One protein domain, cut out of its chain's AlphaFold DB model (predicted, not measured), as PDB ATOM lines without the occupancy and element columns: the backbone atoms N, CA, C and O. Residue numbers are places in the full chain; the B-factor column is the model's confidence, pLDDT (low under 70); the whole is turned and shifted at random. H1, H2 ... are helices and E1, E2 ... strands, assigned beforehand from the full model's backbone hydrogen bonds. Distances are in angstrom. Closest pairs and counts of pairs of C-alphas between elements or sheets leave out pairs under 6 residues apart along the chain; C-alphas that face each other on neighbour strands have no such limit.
ATOM      1  N   ILE A   3     -48.863  21.666 -14.403       94.12
ATOM      2  CA  ILE A   3     -47.773  21.140 -13.583       94.12
ATOM      3  C   ILE A   3     -46.699  22.217 -13.468       94.12
ATOM      4  O   ILE A   3     -46.159  22.663 -14.477       94.12
ATOM      5  N   PHE A   4     -46.413  22.632 -12.239       96.31
ATOM      6  CA  PHE A   4     -45.343  23.555 -11.886       96.31
ATOM      7  C   PHE A   4     -44.116  22.776 -11.426       96.31
ATOM      8  O   PHE A   4     -44.243  21.800 -10.692       96.31
ATOM      9  N   PHE A   5     -42.936  23.238 -11.807       96.94
ATOM     10  CA  PHE A   5     -41.648  22.672 -11.433       96.94
ATOM     11  C   PHE A   5     -40.883  23.684 -10.581       96.94
ATOM     12  O   PHE A   5     -41.000  24.893 -10.781       96.94
ATOM     13  N   CYS A   6     -40.122  23.205  -9.597       95.12
ATOM     14  CA  CYS A   6     -39.426  24.093  -8.662       95.12
ATOM     15  C   CYS A   6     -38.267  24.861  -9.308       95.12
ATOM     16  O   CYS A   6     -37.905  25.931  -8.823       95.12
ATOM     17  N   SER A   7     -37.695  24.333 -10.390       96.06
ATOM     18  CA  SER A   7     -36.569  24.935 -11.098       96.06
ATOM     19  C   SER A   7     -36.622  24.660 -12.609       96.06
ATOM     20  O   SER A   7     -37.294  23.714 -13.040       96.06
ATOM     21  N   PRO A   8     -35.875  25.433 -13.422       96.00
ATOM     22  CA  PRO A   8     -35.695  25.134 -14.842       96.00
ATOM     23  C   PRO A   8     -35.068  23.754 -15.079       96.00
ATOM     24  O   PRO A   8     -35.421  23.071 -16.042       96.00
ATOM     25  N   ASP A   9     -34.188  23.307 -14.178       96.00
ATOM     26  CA  ASP A   9     -33.573  21.978 -14.240       96.00
ATOM     27  C   ASP A   9     -34.592  20.864 -13.979       96.00
ATOM     28  O   ASP A   9     -34.587  19.838 -14.664       96.00
ATOM     29  N   ASP A  10     -35.507  21.052 -13.025       96.31
ATOM     30  CA  ASP A  10     -36.623  20.129 -12.793       96.31
ATOM     31  C   ASP A  10     -37.528  20.030 -14.021       96.31
ATOM     32  O   ASP A  10     -37.857  18.923 -14.451       96.31
ATOM     33  N   LEU A  11     -37.874  21.175 -14.623       96.69
ATOM     34  CA  LEU A  11     -38.652  21.222 -15.858       96.69
ATOM     35  C   LEU A  11     -37.923  20.489 -16.994       96.69
ATOM     36  O   LEU A  11     -38.508  19.624 -17.642       96.69
ATOM     37  N   SER A  12     -36.639  20.781 -17.215       95.94
ATOM     38  CA  SER A  12     -35.841  20.152 -18.275       95.94
ATOM     39  C   SER A  12     -35.764  18.632 -18.103       95.94
ATOM     40  O   SER A  12     -35.966  17.875 -19.055       95.94
ATOM     41  N   ARG A  13     -35.535  18.153 -16.875       95.44
ATOM     42  CA  ARG A  13     -35.493  16.714 -16.579       95.44
ATOM     43  C   ARG A  13     -36.862  16.056 -16.746       95.44
ATOM     44  O   ARG A  13     -36.925  14.944 -17.269       95.44
ATOM     45  N   ALA A  14     -37.945  16.733 -16.370       95.31
ATOM     46  CA  ALA A  14     -39.303  16.243 -16.590       95.31
ATOM     47  C   ALA A  14     -39.644  16.144 -18.083       95.31
ATOM     48  O   ALA A  14     -40.209  15.138 -18.508       95.31
ATOM     49  N   MET A  15     -39.241  17.125 -18.896       94.44
ATOM     50  CA  MET A  15     -39.421  17.086 -20.352       94.44
ATOM     51  C   MET A  15     -38.746  15.855 -20.972       94.44
ATOM     52  O   MET A  15     -39.390  15.117 -21.709       94.44
ATOM     53  N   ARG A  16     -37.506  15.533 -20.578       95.00
ATOM     54  CA  ARG A  16     -36.812  14.317 -21.056       95.00
ATOM     55  C   ARG A  16     -37.556  13.025 -20.704       95.00
ATOM     56  O   ARG A  16     -37.534  12.063 -21.470       95.00
ATOM     57  N   ILE A  17     -38.209  12.977 -19.540       93.00
ATOM     58  CA  ILE A  17     -39.063  11.837 -19.165       93.00
ATOM     59  C   ILE A  17     -40.293  11.777 -20.073       93.00
ATOM     60  O   ILE A  17     -40.642  10.697 -20.543       93.00
ATOM     61  N   GLY A  18     -40.937  12.916 -20.325       91.94
ATOM     62  CA  GLY A  18     -42.119  12.992 -21.182       91.94
ATOM     63  C   GLY A  18     -41.833  12.556 -22.619       91.94
ATOM     64  O   GLY A  18     -42.618  11.796 -23.181       91.94
ATOM     65  N   GLU A  19     -40.678  12.943 -23.166       91.56
ATOM     66  CA  GLU A  19     -40.178  12.486 -24.471       91.56
ATOM     67  C   GLU A  19     -39.959  10.971 -24.487       91.56
ATOM     68  O   GLU A  19     -40.513  10.276 -25.333       91.56
ATOM     69  N   LYS A  20     -39.231  10.428 -23.500       90.88
ATOM     70  CA  LYS A  20     -38.967   8.981 -23.398       90.88
ATOM     71  C   LYS A  20     -40.248   8.142 -23.302       90.88
ATOM     72  O   LYS A  20     -40.267   6.990 -23.720       90.88
ATOM     73  N   MET A  21     -41.292   8.700 -22.698       87.25
ATOM     74  CA  MET A  21     -42.578   8.032 -22.495       87.25
ATOM     75  C   MET A  21     -43.597   8.349 -23.597       87.25
ATOM     76  O   MET A  21     -44.755   7.952 -23.464       87.25
ATOM     77  N   HIS A  22     -43.197   9.070 -24.653       87.31
ATOM     78  CA  HIS A  22     -44.064   9.492 -25.759       87.31
ATOM     79  C   HIS A  22     -45.339  10.222 -25.291       87.31
ATOM     80  O   HIS A  22     -46.402  10.133 -25.905       87.31
ATOM     81  N   VAL A  23     -45.254  10.955 -24.174       84.56
ATOM     82  CA  VAL A  23     -46.393  11.697 -23.598       84.56
ATOM     83  C   VAL A  23     -46.829  12.818 -24.538       84.56
ATOM     84  O   VAL A  23     -48.020  13.080 -24.670       84.56
ATOM     85  N   PHE A  24     -45.864  13.463 -25.189       84.06
ATOM     86  CA  PHE A  24     -46.053  14.673 -25.987       84.06
ATOM     87  C   PHE A  24     -46.508  14.420 -27.429       84.06
ATOM     88  O   PHE A  24     -46.977  15.340 -28.085       84.06
ATOM     89  N   GLU A  25     -46.402  13.187 -27.926       84.62
ATOM     90  CA  GLU A  25     -46.757  12.851 -29.314       84.62
ATOM     91  C   GLU A  25     -48.271  12.776 -29.540       84.62
ATOM     92  O   GLU A  25     -48.748  12.960 -30.656       84.62
ATOM     93  N   SER A  26     -49.035  12.505 -28.483       74.69
ATOM     94  CA  SER A  26     -50.482  12.279 -28.556       74.69
ATOM     95  C   SER A  26     -51.286  13.246 -27.690       74.69
ATOM     96  O   SER A  26     -52.424  12.940 -27.346       74.69
ATOM     97  N   GLN A  27     -50.676  14.344 -27.241       79.25
ATOM     98  CA  GLN A  27     -51.283  15.272 -26.295       79.25
ATOM     99  C   GLN A  27     -50.885  16.703 -26.628       79.25
ATOM    100  O   GLN A  27     -49.708  16.995 -26.815       79.25
ATOM    101  N   HIS A  28     -51.853  17.615 -26.630       87.94
ATOM    102  CA  HIS A  28     -51.554  19.037 -26.737       87.94
ATOM    103  C   HIS A  28     -51.050  19.575 -25.396       87.94
ATOM    104  O   HIS A  28     -51.651  19.356 -24.338       87.94
ATOM    105  N   TYR A  29     -49.929  20.288 -25.439       91.81
ATOM    106  CA  TYR A  29     -49.322  20.905 -24.272       91.81
ATOM    107  C   TYR A  29     -48.645  22.223 -24.643       91.81
ATOM    108  O   TYR A  29     -48.252  22.445 -25.786       91.81
ATOM    109  N   THR A  30     -48.487  23.099 -23.658       93.94
ATOM    110  CA  THR A  30     -47.657  24.297 -23.756       93.94
ATOM    111  C   THR A  30     -46.652  24.315 -22.618       93.94
ATOM    112  O   THR A  30     -46.935  23.860 -21.506       93.94
ATOM    113  N   VAL A  31     -45.459  24.832 -22.900       94.88
ATOM    114  CA  VAL A  31     -44.386  24.974 -21.915       94.88
ATOM    115  C   VAL A  31     -44.119  26.453 -21.703       94.88
ATOM    116  O   VAL A  31     -43.885  27.196 -22.649       94.88
ATOM    117  N   ASP A  32     -44.159  26.864 -20.445       94.69
ATOM    118  CA  ASP A  32     -43.837  28.205 -19.983       94.69
ATOM    119  C   ASP A  32     -42.563  28.093 -19.139       94.69
ATOM    120  O   ASP A  32     -42.607  27.726 -17.962       94.69
ATOM    121  N   ALA A  33     -41.416  28.308 -19.788       92.50
ATOM    122  CA  ALA A  33     -40.102  28.139 -19.172       92.50
ATOM    123  C   ALA A  33     -39.821  29.202 -18.102       92.50
ATOM    124  O   ALA A  33     -39.175  28.900 -17.105       92.50
ATOM    125  N   GLU A  34     -40.355  30.417 -18.258       93.81
ATOM    126  CA  GLU A  34     -40.189  31.494 -17.274       93.81
ATOM    127  C   GLU A  34     -40.884  31.160 -15.952       93.81
ATOM    128  O   GLU A  34     -40.379  31.474 -14.875       93.81
ATOM    129  N   LYS A  35     -42.034  30.477 -16.022       94.44
ATOM    130  CA  LYS A  35     -42.794  30.035 -14.843       94.44
ATOM    131  C   LYS A  35     -42.521  28.589 -14.441       94.44
ATOM    132  O   LYS A  35     -43.220  28.079 -13.566       94.44
ATOM    133  N   ASN A  36     -41.559  27.924 -15.081       96.12
ATOM    134  CA  ASN A  36     -41.265  26.505 -14.892       96.12
ATOM    135  C   ASN A  36     -42.535  25.636 -14.942       96.12
ATOM    136  O   ASN A  36     -42.819  24.882 -14.015       96.12
ATOM    137  N   ARG A  37     -43.360  25.779 -15.984       96.12
ATOM    138  CA  ARG A  37     -44.701  25.178 -16.029       96.12
ATOM    139  C   ARG A  37     -44.966  24.445 -17.337       96.12
ATOM    140  O   ARG A  37     -44.713  24.979 -18.411       96.12
ATOM    141  N   ILE A  38     -45.594  23.275 -17.237       95.06
ATOM    142  CA  ILE A  38     -46.238  22.602 -18.370       95.06
ATOM    143  C   ILE A  38     -47.753  22.691 -18.190       95.06
ATOM    144  O   ILE A  38     -48.291  22.364 -17.129       95.06
ATOM    145  N   THR A  39     -48.445  23.129 -19.234       93.50
ATOM    146  CA  THR A  39     -49.906  23.129 -19.305       93.50
ATOM    147  C   THR A  39     -50.344  22.071 -20.298       93.50
ATOM    148  O   THR A  39     -49.969  22.125 -21.461       93.50
ATOM    149  N   PHE A  40     -51.151  21.125 -19.844       91.31
ATOM    150  CA  PHE A  40     -51.732  20.068 -20.662       91.31
ATOM    151  C   PHE A  40     -53.188  20.389 -20.996       91.31
ATOM    152  O   PHE A  40     -53.935  20.834 -20.114       91.31
ATOM    153  N   ASP A  41     -53.592  20.110 -22.233       87.06
ATOM    154  CA  ASP A  41     -54.992  20.148 -22.656       87.06
ATOM    155  C   ASP A  41     -55.831  19.158 -21.824       87.06
ATOM    156  O   ASP A  41     -55.370  18.075 -21.454       87.06
ATOM    157  N   SER A  42     -57.056  19.547 -21.477       80.81
ATOM    158  CA  SER A  42     -57.987  18.726 -20.700       80.81
ATOM    159  C   SER A  42     -58.553  17.528 -21.464       80.81
ATOM    160  O   SER A  42     -59.164  16.675 -20.828       80.81
ATOM    161  N   ALA A  43     -58.374  17.451 -22.785       82.75
ATOM    162  CA  ALA A  43     -58.954  16.387 -23.605       82.75
ATOM    163  C   ALA A  43     -58.396  14.975 -23.316       82.75
ATOM    164  O   ALA A  43     -59.100  14.002 -23.571       82.75
ATOM    165  N   TYR A  44     -57.183  14.854 -22.754       81.81
ATOM    166  CA  TYR A  44     -56.505  13.562 -22.532       81.81
ATOM    167  C   TYR A  44     -55.869  13.454 -21.129       81.81
ATOM    168  O   TYR A  44     -54.639  13.422 -20.979       81.81
ATOM    169  N   PRO A  45     -56.677  13.434 -20.052       85.19
ATOM    170  CA  PRO A  45     -56.181  13.411 -18.675       85.19
ATOM    171  C   PRO A  45     -55.353  12.158 -18.338       85.19
ATOM    172  O   PRO A  45     -54.435  12.219 -17.517       85.19
ATOM    173  N   GLU A  46     -55.617  11.026 -18.988       87.56
ATOM    174  CA  GLU A  46     -54.897   9.767 -18.795       87.56
ATOM    175  C   GLU A  46     -53.414   9.875 -19.169       87.56
ATOM    176  O   GLU A  46     -52.557   9.361 -18.448       87.56
ATOM    177  N   LYS A  47     -53.086  10.624 -20.229       84.62
ATOM    178  CA  LYS A  47     -51.698  10.869 -20.649       84.62
ATOM    179  C   LYS A  47     -50.949  11.711 -19.622       84.62
ATOM    180  O   LYS A  47     -49.789  11.433 -19.317       84.62
ATOM    181  N   VAL A  48     -51.633  12.685 -19.024       89.19
ATOM    182  CA  VAL A  48     -51.067  13.517 -17.955       89.19
ATOM    183  C   VAL A  48     -50.823  12.690 -16.690       89.19
ATOM    184  O   VAL A  48     -49.775  12.817 -16.057       89.19
ATOM    185  N   HIS A  49     -51.735  11.778 -16.341       90.00
ATOM    186  CA  HIS A  49     -51.531  10.849 -15.228       90.00
ATOM    187  C   HIS A  49     -50.362   9.887 -15.467       90.00
ATOM    188  O   HIS A  49     -49.556   9.684 -14.557       90.00
ATOM    189  N   MET A  50     -50.228   9.339 -16.681       90.56
ATOM    190  CA  MET A  50     -49.080   8.502 -17.053       90.56
ATOM    191  C   MET A  50     -47.759   9.266 -16.920       90.56
ATOM    192  O   MET A  50     -46.793   8.737 -16.372       90.56
ATOM    193  N   PHE A  51     -47.729  10.527 -17.352       92.69
ATOM    194  CA  PHE A  51     -46.563  11.391 -17.199       92.69
ATOM    195  C   PHE A  51     -46.188  11.604 -15.729       92.69
ATOM    196  O   PHE A  51     -45.044  11.379 -15.337       92.69
ATOM    197  N   ILE A  52     -47.161  11.958 -14.887       93.62
ATOM    198  CA  ILE A  52     -46.943  12.140 -13.445       93.62
ATOM    199  C   ILE A  52     -46.438  10.850 -12.797       93.62
ATOM    200  O   ILE A  52     -45.534  10.894 -11.962       93.62
ATOM    201  N   ALA A  53     -47.000   9.700 -13.174       93.56
ATOM    202  CA  ALA A  53     -46.549   8.403 -12.685       93.56
ATOM    203  C   ALA A  53     -45.094   8.120 -13.092       93.56
ATOM    204  O   ALA A  53     -44.313   7.666 -12.259       93.56
ATOM    205  N   ALA A  54     -44.703   8.457 -14.324       93.00
ATOM    206  CA  ALA A  54     -43.330   8.301 -14.796       93.00
ATOM    207  C   ALA A  54     -42.335   9.189 -14.027       93.00
ATOM    208  O   ALA A  54     -41.267   8.711 -13.646       93.00
ATOM    209  N   ILE A  55     -42.693  10.446 -13.727       94.50
ATOM    210  CA  ILE A  55     -41.854  11.328 -12.894       94.50
ATOM    211  C   ILE A  55     -41.725  10.757 -11.477       94.50
ATOM    212  O   ILE A  55     -40.621  10.655 -10.947       94.50
ATOM    213  N   LYS A  56     -42.836  10.329 -10.863       94.31
ATOM    214  CA  LYS A  56     -42.814   9.710  -9.526       94.31
ATOM    215  C   LYS A  56     -41.960   8.443  -9.495       94.31
ATOM    216  O   LYS A  56     -41.213   8.245  -8.542       94.31
ATOM    217  N   HIS A  57     -42.035   7.617 -10.536       92.88
ATOM    218  CA  HIS A  57     -41.189   6.436 -10.666       92.88
ATOM    219  C   HIS A  57     -39.707   6.815 -10.774       92.88
ATOM    220  O   HIS A  57     -38.884   6.259 -10.050       92.88
ATOM    221  N   ALA A  58     -39.360   7.817 -11.588       90.94
ATOM    222  CA  ALA A  58     -37.987   8.315 -11.673       90.94
ATOM    223  C   ALA A  58     -37.465   8.842 -10.324       90.94
ATOM    224  O   ALA A  58     -36.309   8.593  -9.990       90.94
ATOM    225  N   ASN A  59     -38.320   9.496  -9.532       93.31
ATOM    226  CA  ASN A  59     -37.986   9.973  -8.185       93.31
ATOM    227  C   ASN A  59     -37.808   8.849  -7.155       93.31
ATOM    228  O   ASN A  59     -37.215   9.084  -6.108       93.31
ATOM    229  N   SER A  60     -38.325   7.646  -7.420       92.00
ATOM    230  CA  SER A  60     -38.137   6.486  -6.538       92.00
ATOM    231  C   SER A  60     -36.795   5.773  -6.746       92.00
ATOM    232  O   SER A  60     -36.442   4.898  -5.959       92.00
ATOM    233  N   CYS A  61     -36.033   6.137  -7.785       88.50
ATOM    234  CA  CYS A  61     -34.699   5.595  -8.028       88.50
ATOM    235  C   CYS A  61     -33.661   6.283  -7.117       88.50
ATOM    236  O   CYS A  61     -33.468   7.491  -7.256       88.50
ATOM    237  N   PRO A  62     -32.942   5.547  -6.246       81.56
ATOM    238  CA  PRO A  62     -32.023   6.135  -5.264       81.56
ATOM    239  C   PRO A  62     -30.801   6.824  -5.895       81.56
ATOM    240  O   PRO A  62     -30.260   7.759  -5.314       81.56
ATOM    241  N   ASP A  63     -30.395   6.412  -7.099       84.06
ATOM    242  CA  ASP A  63     -29.236   6.970  -7.812       84.06
ATOM    243  C   ASP A  63     -29.540   8.263  -8.585       84.06
ATOM    244  O   ASP A  63     -28.665   8.822  -9.249       84.06
ATOM    245  N   LYS A  64     -30.794   8.732  -8.568       82.94
ATOM    246  CA  LYS A  64     -31.224   9.906  -9.331       82.94
ATOM    247  C   LYS A  64     -31.668  11.018  -8.400       82.94
ATOM    248  O   LYS A  64     -32.451  10.813  -7.481       82.94
ATOM    249  N   GLN A  65     -31.223  12.235  -8.696       89.06
ATOM    250  CA  GLN A  65     -31.733  13.417  -8.017       89.06
ATOM    251  C   GLN A  65     -33.233  13.576  -8.334       89.06
ATOM    252  O   GLN A  65     -33.584  13.624  -9.519       89.06
ATOM    253  N   PRO A  66     -34.106  13.708  -7.322       93.31
ATOM    254  CA  PRO A  66     -35.542  13.812  -7.534       93.31
ATOM    255  C   PRO A  66     -35.904  15.081  -8.308       93.31
ATOM    256  O   PRO A  66     -35.225  16.105  -8.211       93.31
ATOM    257  N   ILE A  67     -36.978  14.994  -9.087       95.88
ATOM    258  CA  ILE A  67     -37.621  16.106  -9.783       95.88
ATOM    259  C   ILE A  67     -38.706  16.669  -8.872       95.88
ATOM    260  O   ILE A  67     -39.658  15.962  -8.523       95.88
ATOM    261  N   CYS A  68     -38.578  17.939  -8.504       95.31
ATOM    262  CA  CYS A  68     -39.537  18.624  -7.643       95.31
ATOM    263  C   CYS A  68     -40.633  19.305  -8.478       95.31
ATOM    264  O   CYS A  68     -40.349  20.156  -9.324       95.31
ATOM    265  N   PHE A  69     -41.895  18.934  -8.240       95.50
ATOM    266  CA  PHE A  69     -43.043  19.466  -8.976       95.50
ATOM    267  C   PHE A  69     -44.320  19.513  -8.127       95.50
ATOM    268  O   PHE A  69     -44.462  18.778  -7.150       95.50
ATOM    269  N   ASN A  70     -45.266  20.360  -8.530       94.69
ATOM    270  CA  ASN A  70     -46.594  20.474  -7.940       94.69
ATOM    271  C   ASN A  70     -47.664  20.556  -9.037       94.69
ATOM    272  O   ASN A  70     -47.454  21.142 -10.097       94.69
ATOM    273  N   ILE A  71     -48.822  19.963  -8.780       91.00
ATOM    274  CA  ILE A  71     -49.951  19.948  -9.703       91.00
ATOM    275  C   ILE A  71     -50.938  21.006  -9.225       91.00
ATOM    276  O   ILE A  71     -51.434  20.926  -8.100       91.00
ATOM    277  N   ALA A  72     -51.242  21.982 -10.076       80.31
ATOM    278  CA  ALA A  72     -52.297  22.938  -9.770       80.31
ATOM    279  C   ALA A  72     -53.651  22.237  -9.934       80.31
ATOM    280  O   ALA A  72     -53.938  21.713 -11.016       80.31
ATOM    281  N   ARG A  73     -54.424  22.188  -8.845       57.06
ATOM    282  CA  ARG A  73     -55.818  21.739  -8.858       57.06
ATOM    283  C   ARG A  73     -56.714  22.781  -9.506       57.06
ATOM    284  O   ARG A  73     -56.463  23.982  -9.267       57.06
TER     285      ARG A  73
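Overview. This is residues 3 to 73 of the 73 residues of an uncharacterized protein of candidate division WWE3 bacterium GW2011_GWC2_41_23 (UniProt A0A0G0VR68). A small four-stranded antiparallel sheet forms a wall, with two helices, H1 and H2, covering one of its faces and the other face bare. The helices are not side by side: the later part of H1 crosses H2 at a steep tilt of 66 degrees. The printed part has 71 residues, with two named helices and four named strands in the order E1, H1, E2, E3, H2, E4, and the sheet's order is E2, E3, E1, E4. The class is mixed, helices and strands. The whole is compact, with a radius of gyration of the C-alphas of 11.4 A and spans of 34 by 24 by 22 A.

Arrangement. In the sheet, E2, residues 29 to 32, and E3, residues 37 to 40, form an antiparallel hairpin, with N 30 and O 39 within hydrogen-bond range at 2.8 A. E1, residues 3 to 5, is the antiparallel neighbour of E3, with N 3 and O 38 at 2.9 A. E4, residues 69 to 72, is the antiparallel neighbour of E1, with N 4 and O 70 at 2.8 A. E2 and E4 are the edge strands and are apart. From edge to edge the strands' lines turn by 66 degrees. H1, residues 8 to 20, is on the sheet at a height of 9.9 A, over E1 and, only just, with 3 C-alphas, over E3. It runs along the strands, at 2 degrees to E1 on the local plane. H2, residues 45 to 59, is on the same face as H1, at a height of 10.4 A, over E1, and runs along the strands at 13 degrees to E1 on the local plane. H2 and E4 are near each other. H1, with residues 14 to 18 alone, touches H2, whose residues 51 to 55 alone take part; their closest C-alphas, of Gly 18 and Phe 51, are 6.2 A apart, and they run opposite ways. E1, H1 and E2, with E3 between the strands, and E3, H2 and E4, with E1 between them, are split strand-helix-strand units, two same-way strands joined through a helix, each with a right-handed crossover. In H1 and H2 every O i to N i+4 pair is within hydrogen-bond range.

Along the chain. E1 begins at C-alpha 3 (-47.773, 21.140, -13.583). H1 is 18.6 A long and H2 21.3 A, ending at C-alpha 59 (-37.986, 9.973, -8.185). E1 is 6.7 A long, E2 10.1 A, E3 9.8 A and E4 9.9 A, ending at C-alpha 72 (-52.297, 22.938, -9.770).

Size, cuts and confidence. The two C-alphas farthest apart, of Ala 43 and Asp 63, are 34.9 A apart. The printed part has no cut and ends at residue 73, the chain's last. No link is long. The mean pLDDT of the printed part is 90.5, and residue 73 is under 70.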